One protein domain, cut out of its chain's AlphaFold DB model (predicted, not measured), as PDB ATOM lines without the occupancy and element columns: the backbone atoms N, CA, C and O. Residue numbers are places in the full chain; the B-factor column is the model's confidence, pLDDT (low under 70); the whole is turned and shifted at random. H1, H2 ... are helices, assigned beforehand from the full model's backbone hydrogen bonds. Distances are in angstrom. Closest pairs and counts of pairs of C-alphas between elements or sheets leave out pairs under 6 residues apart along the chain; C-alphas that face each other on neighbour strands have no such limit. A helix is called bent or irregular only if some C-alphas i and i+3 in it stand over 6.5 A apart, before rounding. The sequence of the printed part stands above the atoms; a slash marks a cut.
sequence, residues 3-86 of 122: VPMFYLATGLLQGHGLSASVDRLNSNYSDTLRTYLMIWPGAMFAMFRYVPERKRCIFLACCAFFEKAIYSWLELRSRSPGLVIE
ATOM      1  N   VAL A   3      34.342 107.763  11.256       73.75
ATOM      2  CA  VAL A   3      33.523 108.986  11.345       73.75
ATOM      3  C   VAL A   3      33.126 109.356  12.790       73.75
ATOM      4  O   VAL A   3      33.346 110.506  13.165       73.75
ATOM      5  N   PRO A   4      32.637 108.429  13.646       78.88
ATOM      6  CA  PRO A   4      32.300 108.755  15.039       78.88
ATOM      7  C   PRO A   4      33.525 109.171  15.860       78.88
ATOM      8  O   PRO A   4      33.467 110.124  16.632       78.88
ATOM      9  N   MET A   5      34.650 108.476  15.657       83.62
ATOM     10  CA  MET A   5      35.905 108.743  16.363       83.62
ATOM     11  C   MET A   5      36.446 110.129  16.011       83.62
ATOM     12  O   MET A   5      36.880 110.868  16.890       83.62
ATOM     13  N   PHE A   6      36.378 110.499  14.729       78.88
ATOM     14  CA  PHE A   6      36.803 111.812  14.258       78.88
ATOM     15  C   PHE A   6      35.958 112.932  14.878       78.88
ATOM     16  O   PHE A   6      36.522 113.917  15.350       78.88
ATOM     17  N   TYR A   7      34.632 112.765  14.930       76.62
ATOM     18  CA  TYR A   7      33.720 113.734  15.549       76.62
ATOM     19  C   TYR A   7      33.944 113.882  17.053       76.62
ATOM     20  O   TYR A   7      33.982 114.999  17.561       76.62
ATOM     21  N   LEU A   8      34.142 112.771  17.766       83.62
ATOM     22  CA  LEU A   8      34.449 112.808  19.196       83.62
ATOM     23  C   LEU A   8      35.796 113.483  19.464       83.62
ATOM     24  O   LEU A   8      35.882 114.349  20.329       83.62
ATOM     25  N   ALA A   9      36.834 113.136  18.697       84.44
ATOM     26  CA  ALA A   9      38.158 113.731  18.846       84.44
ATOM     27  C   ALA A   9      38.147 115.239  18.561       84.44
ATOM     28  O   ALA A   9      38.745 116.009  19.309       84.44
ATOM     29  N   THR A  10      37.445 115.678  17.512       80.12
ATOM     30  CA  THR A  10      37.335 117.110  17.187       80.12
ATOM     31  C   THR A  10      36.467 117.874  18.183       80.12
ATOM     32  O   THR A  10      36.857 118.970  18.574       80.12
ATOM     33  N   GLY A  11      35.355 117.300  18.653       78.50
ATOM     34  CA  GLY A  11      34.525 117.904  19.699       78.50
ATOM     35  C   GLY A  11      35.289 118.097  21.009       78.50
ATOM     36  O   GLY A  11      35.261 119.183  21.587       78.50
ATOM     37  N   LEU A  12      36.064 117.087  21.418       82.88
ATOM     38  CA  LEU A  12      36.939 117.172  22.588       82.88
ATOM     39  C   LEU A  12      38.048 118.218  22.415       82.88
ATOM     40  O   LEU A  12      38.303 118.987  23.338       82.88
ATOM     41  N   LEU A  13      38.675 118.294  21.236       85.50
ATOM     42  CA  LEU A  13      39.726 119.282  20.955       85.50
ATOM     43  C   LEU A  13      39.194 120.725  20.963       85.50
ATOM     44  O   LEU A  13      39.914 121.650  21.323       85.50
ATOM     45  N   GLN A  14      37.929 120.916  20.585       82.12
ATOM     46  CA  GLN A  14      37.231 122.202  20.659       82.12
ATOM     47  C   GLN A  14      36.781 122.565  22.086       82.12
ATOM     48  O   GLN A  14      36.213 123.635  22.289       82.12
ATOM     49  N   GLY A  15      37.027 121.698  23.075       87.38
ATOM     50  CA  GLY A  15      36.642 121.917  24.469       87.38
ATOM     51  C   GLY A  15      35.168 121.628  24.762       87.38
ATOM     52  O   GLY A  15      34.678 121.990  25.832       87.38
ATOM     53  N   HIS A  16      34.439 120.978  23.849       82.06
ATOM     54  CA  HIS A  16      33.078 120.534  24.135       82.06
ATOM     55  C   HIS A  16      33.088 119.318  25.068       82.06
ATOM     56  O   HIS A  16      33.911 118.410  24.944       82.06
ATOM     57  N   GLY A  17      32.124 119.273  25.991       87.25
ATOM     58  CA  GLY A  17      31.916 118.107  26.846       87.25
ATOM     59  C   GLY A  17      31.593 116.845  26.033       87.25
ATOM     60  O   GLY A  17      31.013 116.910  24.945       87.25
ATOM     61  N   LEU A  18      31.938 115.681  26.590       85.31
ATOM     62  CA  LEU A  18      31.721 114.371  25.961       85.31
ATOM     63  C   LEU A  18      30.236 114.124  25.640       85.31
ATOM     64  O   LEU A  18      29.921 113.728  24.523       85.31
ATOM     65  N   SER A  19      29.328 114.452  26.569       86.38
ATOM     66  CA  SER A  19      27.873 114.329  26.359       86.38
ATOM     67  C   SER A  19      27.381 115.207  25.207       86.38
ATOM     68  O   SER A  19      26.738 114.715  24.288       86.38
ATOM     69  N   ALA A  20      27.775 116.487  25.189       80.12
ATOM     70  CA  ALA A  20      27.384 117.422  24.135       80.12
ATOM     71  C   ALA A  20      27.911 117.000  22.751       80.12
ATOM     72  O   ALA A  20      27.239 117.184  21.736       80.12
ATOM     73  N   SER A  21      29.105 116.400  22.706       81.75
ATOM     74  CA  SER A  21      29.685 115.867  21.470       81.75
ATOM     75  C   SER A  21      28.915 114.648  20.952       81.75
ATOM     76  O   SER A  21      28.733 114.516  19.743       81.75
ATOM     77  N   VAL A  22      28.428 113.781  21.846       85.94
ATOM     78  CA  VAL A  22      27.611 112.608  21.490       85.94
ATOM     79  C   VAL A  22      26.220 113.016  21.010       85.94
ATOM     80  O   VAL A  22      25.772 112.508  19.983       85.94
ATOM     81  N   ASP A  23      25.562 113.959  21.680       86.00
ATOM     82  CA  ASP A  23      24.231 114.433  21.275       86.00
ATOM     83  C   ASP A  23      24.277 115.096  19.892       86.00
ATOM     84  O   ASP A  23      23.464 114.800  19.012       86.00
ATOM     85  N   ARG A  24      25.304 115.920  19.655       78.25
ATOM     86  CA  ARG A  24      25.549 116.571  18.362       78.25
ATOM     87  C   ARG A  24      25.919 115.583  17.263       78.25
ATOM     88  O   ARG A  24      25.565 115.802  16.099       78.25
ATOM     89  N   LEU A  25      26.642 114.520  17.618       81.69
ATOM     90  CA  LEU A  25      26.910 113.417  16.710       81.69
ATOM     91  C   LEU A  25      25.584 112.764  16.329       81.69
ATOM     92  O   LEU A  25      25.264 112.760  15.152       81.69
ATOM     93  N   ASN A  26      24.775 112.313  17.288       86.38
ATOM     94  CA  ASN A  26      23.505 111.634  17.012       86.38
ATOM     95  C   ASN A  26      22.550 112.458  16.141       86.38
ATOM     96  O   ASN A  26      21.945 111.905  15.224       86.38
ATOM     97  N   SER A  27      22.450 113.771  16.364       86.06
ATOM     98  CA  SER A  27      21.532 114.623  15.597       86.06
ATOM     99  C   SER A  27      21.946 114.832  14.137       86.06
ATOM    100  O   SER A  27      21.088 115.093  13.304       86.06
ATOM    101  N   ASN A  28      23.243 114.746  13.816       81.25
ATOM    102  CA  ASN A  28      23.767 115.001  12.464       81.25
ATOM    103  C   ASN A  28      24.379 113.755  11.807       81.25
ATOM    104  O   ASN A  28      24.793 113.800  10.649       81.25
ATOM    105  N   TYR A  29      24.478 112.641  12.537       83.19
ATOM    106  CA  TYR A  29      25.229 111.468  12.107       83.19
ATOM    107  C   TYR A  29      24.664 110.878  10.821       83.19
ATOM    108  O   TYR A  29      25.431 110.539   9.923       83.19
ATOM    109  N   SER A  30      23.338 110.783  10.713       84.69
ATOM    110  CA  SER A  30      22.660 110.250   9.529       84.69
ATOM    111  C   SER A  30      22.945 111.087   8.281       84.69
ATOM    112  O   SER A  30      23.286 110.525   7.239       84.69
ATOM    113  N   ASP A  31      22.874 112.412   8.388       84.56
ATOM    114  CA  ASP A  31      23.111 113.331   7.272       84.56
ATOM    115  C   ASP A  31      24.580 113.344   6.846       84.56
ATOM    116  O   ASP A  31      24.891 113.254   5.652       84.56
ATOM    117  N   THR A  32      25.498 113.362   7.815       81.19
ATOM    118  CA  THR A  32      26.937 113.247   7.560       81.19
ATOM    119  C   THR A  32      27.267 111.907   6.914       81.19
ATOM    120  O   THR A  32      27.977 111.867   5.910       81.19
ATOM    121  N   LEU A  33      26.727 110.802   7.436       84.69
ATOM    122  CA  LEU A  33      26.968 109.463   6.905       84.69
ATOM    123  C   LEU A  33      26.422 109.324   5.483       84.69
ATOM    124  O   LEU A  33      27.108 108.787   4.615       84.69
ATOM    125  N   ARG A  34      25.219 109.838   5.215       86.31
ATOM    126  CA  ARG A  34      24.622 109.830   3.877       86.31
ATOM    127  C   ARG A  34      25.451 110.641   2.887       86.31
ATOM    128  O   ARG A  34      25.705 110.173   1.780       86.31
ATOM    129  N   THR A  35      25.906 111.824   3.290       84.31
ATOM    130  CA  THR A  35      26.767 112.684   2.466       84.31
ATOM    131  C   THR A  35      28.100 111.995   2.173       84.31
ATOM    132  O   THR A  35      28.522 111.926   1.018       84.31
ATOM    133  N   TYR A  36      28.718 111.389   3.188       83.81
ATOM    134  CA  TYR A  36      29.949 110.611   3.057       83.81
ATOM    135  C   TYR A  36      29.782 109.445   2.073       83.81
ATOM    136  O   TYR A  36      30.583 109.279   1.153       83.81
ATOM    137  N   LEU A  37      28.703 108.673   2.228       87.69
ATOM    138  CA  LEU A  37      28.382 107.543   1.359       87.69
ATOM    139  C   LEU A  37      28.022 107.962  -0.070       87.69
ATOM    140  O   LEU A  37      28.162 107.140  -0.964       87.69
ATOM    141  N   MET A  38      27.590 109.199  -0.324       88.19
ATOM    142  CA  MET A  38      27.401 109.691  -1.695       88.19
ATOM    143  C   MET A  38      28.711 110.170  -2.330       88.19
ATOM    144  O   MET A  38      28.953 109.905  -3.506       88.19
ATOM    145  N   ILE A  39      29.567 110.859  -1.572       87.19
ATOM    146  CA  ILE A  39      30.799 111.462  -2.104       87.19
ATOM    147  C   ILE A  39      31.861 110.395  -2.391       87.19
ATOM    148  O   ILE A  39      32.469 110.395  -3.464       87.19
ATOM    149  N   TRP A  40      32.091 109.474  -1.452       88.75
ATOM    150  CA  TRP A  40      33.232 108.558  -1.530       88.75
ATOM    151  C   TRP A  40      33.170 107.540  -2.667       88.75
ATOM    152  O   TRP A  40      34.195 107.370  -3.327       88.75
ATOM    153  N   PRO A  41      32.032 106.890  -2.974       93.88
ATOM    154  CA  PRO A  41      31.954 105.988  -4.119       93.88
ATOM    155  C   PRO A  41      32.234 106.711  -5.436       93.88
ATOM    156  O   PRO A  41      32.963 106.186  -6.273       93.88
ATOM    157  N   GLY A  42      31.728 107.940  -5.590       93.12
ATOM    158  CA  GLY A  42      31.998 108.773  -6.762       93.12
ATOM    159  C   GLY A  42      33.478 109.140  -6.880       93.12
ATOM    160  O   GLY A  42      34.083 108.948  -7.934       93.12
ATOM    161  N   ALA A  43      34.087 109.596  -5.783       93.00
ATOM    162  CA  ALA A  43      35.510 109.927  -5.739       93.00
ATOM    163  C   ALA A  43      36.398 108.700  -6.009       93.00
ATOM    164  O   ALA A  43      37.345 108.782  -6.789       93.00
ATOM    165  N   MET A  44      36.071 107.545  -5.424       93.94
ATOM    166  CA  MET A  44      36.790 106.287  -5.637       93.94
ATOM    167  C   MET A  44      36.669 105.802  -7.077       93.94
ATOM    168  O   MET A  44      37.673 105.441  -7.690       93.94
ATOM    169  N   PHE A  45      35.465 105.848  -7.650       96.06
ATOM    170  CA  PHE A  45      35.248 105.491  -9.046       96.06
ATOM    171  C   PHE A  45      36.064 106.389  -9.984       96.06
ATOM    172  O   PHE A  45      36.779 105.889 -10.856       96.06
ATOM    173  N   ALA A  46      36.038 107.705  -9.758       95.44
ATOM    174  CA  ALA A  46      36.836 108.654 -10.526       95.44
ATOM    175  C   ALA A  46      38.344 108.387 -10.381       95.44
ATOM    176  O   ALA A  46      39.078 108.399 -11.373       95.44
ATOM    177  N   MET A  47      38.804 108.075  -9.167       95.94
ATOM    178  CA  MET A  47      40.201 107.752  -8.888       95.94
ATOM    179  C   MET A  47      40.666 106.505  -9.651       95.94
ATOM    180  O   MET A  47      41.722 106.537 -10.282       95.94
ATOM    181  N   PHE A  48      39.898 105.412  -9.631       95.25
ATOM    182  CA  PHE A  48      40.283 104.180 -10.324       95.25
ATOM    183  C   PHE A  48      40.198 104.305 -11.845       95.25
ATOM    184  O   PHE A  48      41.011 103.703 -12.546       95.25
ATOM    185  N   ARG A  49      39.249 105.095 -12.363       97.44
ATOM    186  CA  ARG A  49      39.014 105.206 -13.806       97.44
ATOM    187  C   ARG A  49      39.913 106.217 -14.516       97.44
ATOM    188  O   ARG A  49      40.253 105.980 -15.678       97.44
ATOM    189  N   TYR A  50      40.253 107.330 -13.863       97.25
ATOM    190  CA  TYR A  50      40.908 108.476 -14.509       97.25
ATOM    191  C   TYR A  50      42.279 108.832 -13.926       97.25
ATOM    192  O   TYR A  50      43.062 109.494 -14.607       97.25
ATOM    193  N   VAL A  51      42.601 108.419 -12.694       96.19
ATOM    194  CA  VAL A  51      43.813 108.888 -12.009       96.19
ATOM    195  C   VAL A  51      44.927 107.831 -12.064       96.19
ATOM    196  O   VAL A  51      44.785 106.747 -11.484       96.19
ATOM    197  N   PRO A  52      46.072 108.131 -12.711       96.38
ATOM    198  CA  PRO A  52      47.226 107.239 -12.705       96.38
ATOM    199  C   PRO A  52      47.801 107.124 -11.291       96.38
ATOM    200  O   PRO A  52      47.763 108.075 -10.511       96.38
ATOM    201  N   GLU A  53      48.379 105.966 -10.973       96.38
ATOM    202  CA  GLU A  53      48.766 105.577  -9.612       96.38
ATOM    203  C   GLU A  53      49.583 106.642  -8.865       96.38
ATOM    204  O   GLU A  53      49.257 107.002  -7.735       96.38
ATOM    205  N   ARG A  54      50.555 107.257  -9.549       96.88
ATOM    206  CA  ARG A  54      51.442 108.290  -8.985       96.88
ATOM    207  C   ARG A  54      50.715 109.558  -8.516       96.88
ATOM    208  O   ARG A  54      51.247 110.289  -7.691       96.88
ATOM    209  N   LYS A  55      49.520 109.843  -9.044       96.62
ATOM    210  CA  LYS A  55      48.740 111.058  -8.740       96.62
ATOM    211  C   LYS A  55      47.565 110.806  -7.792       96.62
ATOM    212  O   LYS A  55      46.905 111.764  -7.392       96.62
ATOM    213  N   ARG A  56      47.308 109.552  -7.399       95.00
ATOM    214  CA  ARG A  56      46.171 109.198  -6.530       95.00
ATOM    215  C   ARG A  56      46.236 109.890  -5.174       95.00
ATOM    216  O   ARG A  56      45.210 110.344  -4.691       95.00
ATOM    217  N   CYS A  57      47.434 110.047  -4.610       95.12
ATOM    218  CA  CYS A  57      47.616 110.706  -3.317       95.12
ATOM    219  C   CYS A  57      47.178 112.184  -3.349       95.12
ATOM    220  O   CYS A  57      46.425 112.628  -2.486       95.12
ATOM    221  N   ILE A  58      47.565 112.923  -4.398       96.94
ATOM    222  CA  ILE A  58      47.173 114.330  -4.584       96.94
ATOM    223  C   ILE A  58      45.657 114.436  -4.782       96.94
ATOM    224  O   ILE A  58      45.012 115.279  -4.168       96.94
ATOM    225  N   PHE A  59      45.076 113.544  -5.588       95.75
ATOM    226  CA  PHE A  59      43.629 113.500  -5.792       95.75
ATOM    227  C   PHE A  59      42.874 113.252  -4.478       95.75
ATOM    228  O   PHE A  59      41.925 113.971  -4.171       95.75
ATOM    229  N   LEU A  60      43.332 112.291  -3.668       93.44
ATOM    230  CA  LEU A  60      42.731 111.987  -2.370       93.44
ATOM    231  C   LEU A  60      42.811 113.185  -1.415       93.44
ATOM    232  O   LEU A  60      41.839 113.478  -0.722       93.44
ATOM    233  N   ALA A  61      43.936 113.908  -1.415       94.69
ATOM    234  CA  ALA A  61      44.107 115.128  -0.628       94.69
ATOM    235  C   ALA A  61      43.133 116.237  -1.063       94.69
ATOM    236  O   ALA A  61      42.515 116.876  -0.212       94.69
ATOM    237  N   CYS A  62      42.931 116.432  -2.370       95.00
ATOM    238  CA  CYS A  62      41.927 117.367  -2.882       95.00
ATOM    239  C   CYS A  62      40.509 116.956  -2.465       95.00
ATOM    240  O   CYS A  62      39.757 117.792  -1.970       95.00
ATOM    241  N   CYS A  63      40.144 115.677  -2.606       93.00
ATOM    242  CA  CYS A  63      38.841 115.172  -2.165       93.00
ATOM    243  C   CYS A  63      38.625 115.382  -0.662       93.00
ATOM    244  O   CYS A  63      37.555 115.843  -0.270       93.00
ATOM    245  N   ALA A  64      39.639 115.119   0.165       88.88
ATOM    246  CA  ALA A  64      39.573 115.361   1.603       88.88
ATOM    247  C   ALA A  64      39.380 116.853   1.922       88.88
ATOM    248  O   ALA A  64      38.596 117.199   2.803       88.88
ATOM    249  N   PHE A  65      40.039 117.753   1.186       92.00
ATOM    250  CA  PHE A  65      39.829 119.193   1.331       92.00
ATOM    251  C   PHE A  65      38.388 119.602   0.987       92.00
ATOM    252  O   PHE A  65      37.745 120.298   1.774       92.00
ATOM    253  N   PHE A  66      37.852 119.125  -0.141       91.38
ATOM    254  CA  PHE A  66      36.460 119.383  -0.526       91.38
ATOM    255  C   PHE A  66      35.464 118.819   0.492       91.38
ATOM    256  O   PHE A  66      34.502 119.498   0.839       91.38
ATOM    257  N   GLU A  67      35.713 117.621   1.022       86.94
ATOM    258  CA  GLU A  67      34.902 117.029   2.086       86.94
ATOM    259  C   GLU A  67      34.855 117.942   3.323       86.94
ATOM    260  O   GLU A  67      33.773 118.241   3.832       86.94
ATOM    261  N   LYS A  68      36.004 118.455   3.784       83.81
ATOM    262  CA  LYS A  68      36.050 119.394   4.920       83.81
ATOM    263  C   LYS A  68      35.337 120.712   4.619       83.81
ATOM    264  O   LYS A  68      34.650 121.230   5.498       83.81
ATOM    265  N   ALA A  69      35.453 121.235   3.399       89.12
ATOM    266  CA  ALA A  69      34.741 122.441   2.983       89.12
ATOM    267  C   ALA A  69      33.214 122.241   3.001       89.12
ATOM    268  O   ALA A  69      32.489 123.101   3.499       89.12
ATOM    269  N   ILE A  70      32.730 121.085   2.533       86.69
ATOM    270  CA  ILE A  70      31.305 120.727   2.562       86.69
ATOM    271  C   ILE A  70      30.806 120.598   4.001       86.69
ATOM    272  O   ILE A  70      29.751 121.141   4.317       86.69
ATOM    273  N   TYR A  71      31.553 119.935   4.889       80.62
ATOM    274  CA  TYR A  71      31.155 119.847   6.297       80.62
ATOM    275  C   TYR A  71      31.122 121.208   6.983       80.62
ATOM    276  O   TYR A  71      30.177 121.480   7.718       80.62
ATOM    277  N   SER A  72      32.096 122.076   6.702       83.75
ATOM    278  CA  SER A  72      32.088 123.454   7.195       83.75
ATOM    279  C   SER A  72      30.829 124.192   6.727       83.75
ATOM    280  O   SER A  72      30.102 124.768   7.533       83.75
ATOM    281  N   TRP A  73      30.489 124.088   5.439       83.75
ATOM    282  CA  TRP A  73      29.272 124.688   4.888       83.75
ATOM    283  C   TRP A  73      27.987 124.134   5.521       83.75
ATOM    284  O   TRP A  73      27.074 124.895   5.847       83.75
ATOM    285  N   LEU A  74      27.908 122.813   5.715       79.31
ATOM    286  CA  LEU A  74      26.772 122.159   6.361       79.31
ATOM    287  C   LEU A  74      26.613 122.644   7.808       79.31
ATOM    288  O   LEU A  74      25.507 122.970   8.227       79.31
ATOM    289  N   GLU A  75      27.718 122.759   8.547       76.19
ATOM    290  CA  GLU A  75      27.724 123.262   9.920       76.19
ATOM    291  C   GLU A  75      27.254 124.720  10.002       76.19
ATOM    292  O   GLU A  75      26.459 125.055  10.885       76.19
ATOM    293  N   LEU A  76      27.689 125.579   9.070       81.00
ATOM    294  CA  LEU A  76      27.190 126.953   8.973       81.00
ATOM    295  C   LEU A  76      25.678 126.974   8.737       81.00
ATOM    296  O   LEU A  76      24.965 127.728   9.397       81.00
ATOM    297  N   ARG A  77      25.172 126.121   7.841       77.12
ATOM    298  CA  ARG A  77      23.738 126.046   7.544       77.12
ATOM    299  C   ARG A  77      22.927 125.561   8.746       77.12
ATOM    300  O   ARG A  77      21.876 126.130   9.024       77.12
ATOM    301  N   SER A  78      23.427 124.578   9.492       69.69
ATOM    302  CA  SER A  78      22.778 124.090  10.716       69.69
ATOM    303  C   SER A  78      22.754 125.134  11.840       69.69
ATOM    304  O   SER A  78      21.879 125.075  12.701       69.69
ATOM    305  N   ARG A  79      23.662 126.122  11.834       66.62
ATOM    306  CA  ARG A  79      23.619 127.271  12.761       66.62
ATOM    307  C   ARG A  79      22.602 128.349  12.365       66.62
ATOM    308  O   ARG A  79      22.293 129.205  13.191       66.62
ATOM    309  N   SER A  80      22.068 128.326  11.143       60.34
ATOM    310  CA  SER A  80      21.163 129.361  10.628       60.34
ATOM    311  C   SER A  80      19.725 128.864  10.445       60.34
ATOM    312  O   SER A  80      19.309 128.600   9.317       60.34
ATOM    313  N   PRO A  81      18.927 128.816  11.531       51.94
ATOM    314  CA  PRO A  81      17.502 129.098  11.352       51.94
ATOM    315  C   PRO A  81      16.907 130.222  12.224       51.94
ATOM    316  O   PRO A  81      15.779 130.607  11.937       51.94
ATOM    317  N   GLY A  82      17.603 130.813  13.218       53.38
ATOM    318  CA  GLY A  82      17.004 131.970  13.928       53.38
ATOM    319  C   GLY A  82      17.550 132.482  15.274       53.38
ATOM    320  O   GLY A  82      16.899 133.342  15.852       53.38
ATOM    321  N   LEU A  83      18.693 132.030  15.807       50.50
ATOM    322  CA  LEU A  83      19.098 132.362  17.194       50.50
ATOM    323  C   LEU A  83      20.565 132.810  17.331       50.50
ATOM    324  O   LEU A  83      21.336 132.300  18.134       50.50
ATOM    325  N   VAL A  84      20.949 133.831  16.561       53.19
ATOM    326  CA  VAL A  84      22.196 134.599  16.781       53.19
ATOM    327  C   VAL A  84      22.085 135.549  17.995       53.19
ATOM    328  O   VAL A  84      23.047 136.231  18.329       53.19
ATOM    329  N   ILE A  85      20.952 135.580  18.709       54.00
ATOM    330  CA  ILE A  85      20.713 136.582  19.760       54.00
ATOM    331  C   ILE A  85      21.118 136.117  21.179       54.00
ATOM    332  O   ILE A  85      21.458 136.970  21.983       54.00
ATOM    333  N   GLU A  86      21.220 134.817  21.503       50.91
ATOM    334  CA  GLU A  86      21.275 134.387  22.928       50.91
ATOM    335  C   GLU A  86      22.554 133.648  23.387       50.91
ATOM    336  O   GLU A  86      22.606 133.096  24.479       50.91
TER     337      GLU A  86
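What this domain is: This is residues 3 to 86 of the 122 residues of the protein "Hypothetical protein" of Polarella glacialis (UniProt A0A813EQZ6). A long helical hairpin, H2b and H3 side by side, has a smaller helical hairpin, H1 and H2a, at the end away from the H2 to H3 link. The bent helix H2 joins the two, and residues 79 to 86 stick out as a tail. The printed part has 84 residues with three named helices, in the order H1, H2, H3, and no named strand; its class is all helix. It is loose, with a radius of gyration of the C-alphas of 15.8 A, and spans 51 by 25 by 19 A.

Where its parts are: H2, residues 18 to 50, was assigned as one helix by its hydrogen bonds but is bent: C-alphas 27 and 30 are 7.6 A apart. Its arms are H2a, residues 18 to 27, and H2b, residues 30 to 50, 30.2 A long, beginning at C-alpha 30 (22.660, 110.250, 9.529). H3, residues 53 to 79, measures 40.0 A and ends at C-alpha 79 (23.619, 127.271, 12.761); it is irregular, with C-alphas 54 and 57 7.3 A apart. H1, residues 3 to 13, measures 15.4 A and begins at C-alpha 3 (33.523, 108.986, 11.345).

How they stand to each other: H2b and H3 touch as a hairpin at a shallow tilt of 23 degrees, opposite ways; their closest C-alphas, Met 47 and Arg 56, are 6.6 A apart. H2a stands about perpendicular to H2b, only just, at 73 degrees. H1 and H2a touch as a hairpin at a steep tilt of 41 degrees, opposite ways; their closest C-alphas, Gly 11 and Ser 21, are 5.5 A apart. H1 and H3 are apart, as are H2a and H3. Every O i to N i+4 pair is within hydrogen-bond range in H1 and H2a, against 15 of 17 in H2b and 21 of 23 in H3.

The domain as a whole: The two farthest C-alphas, Pro 52 and Glu 86, are 51.8 A apart. The printed part has no cut, and both links are tight. Residues 78 to 86 have pLDDT under 70.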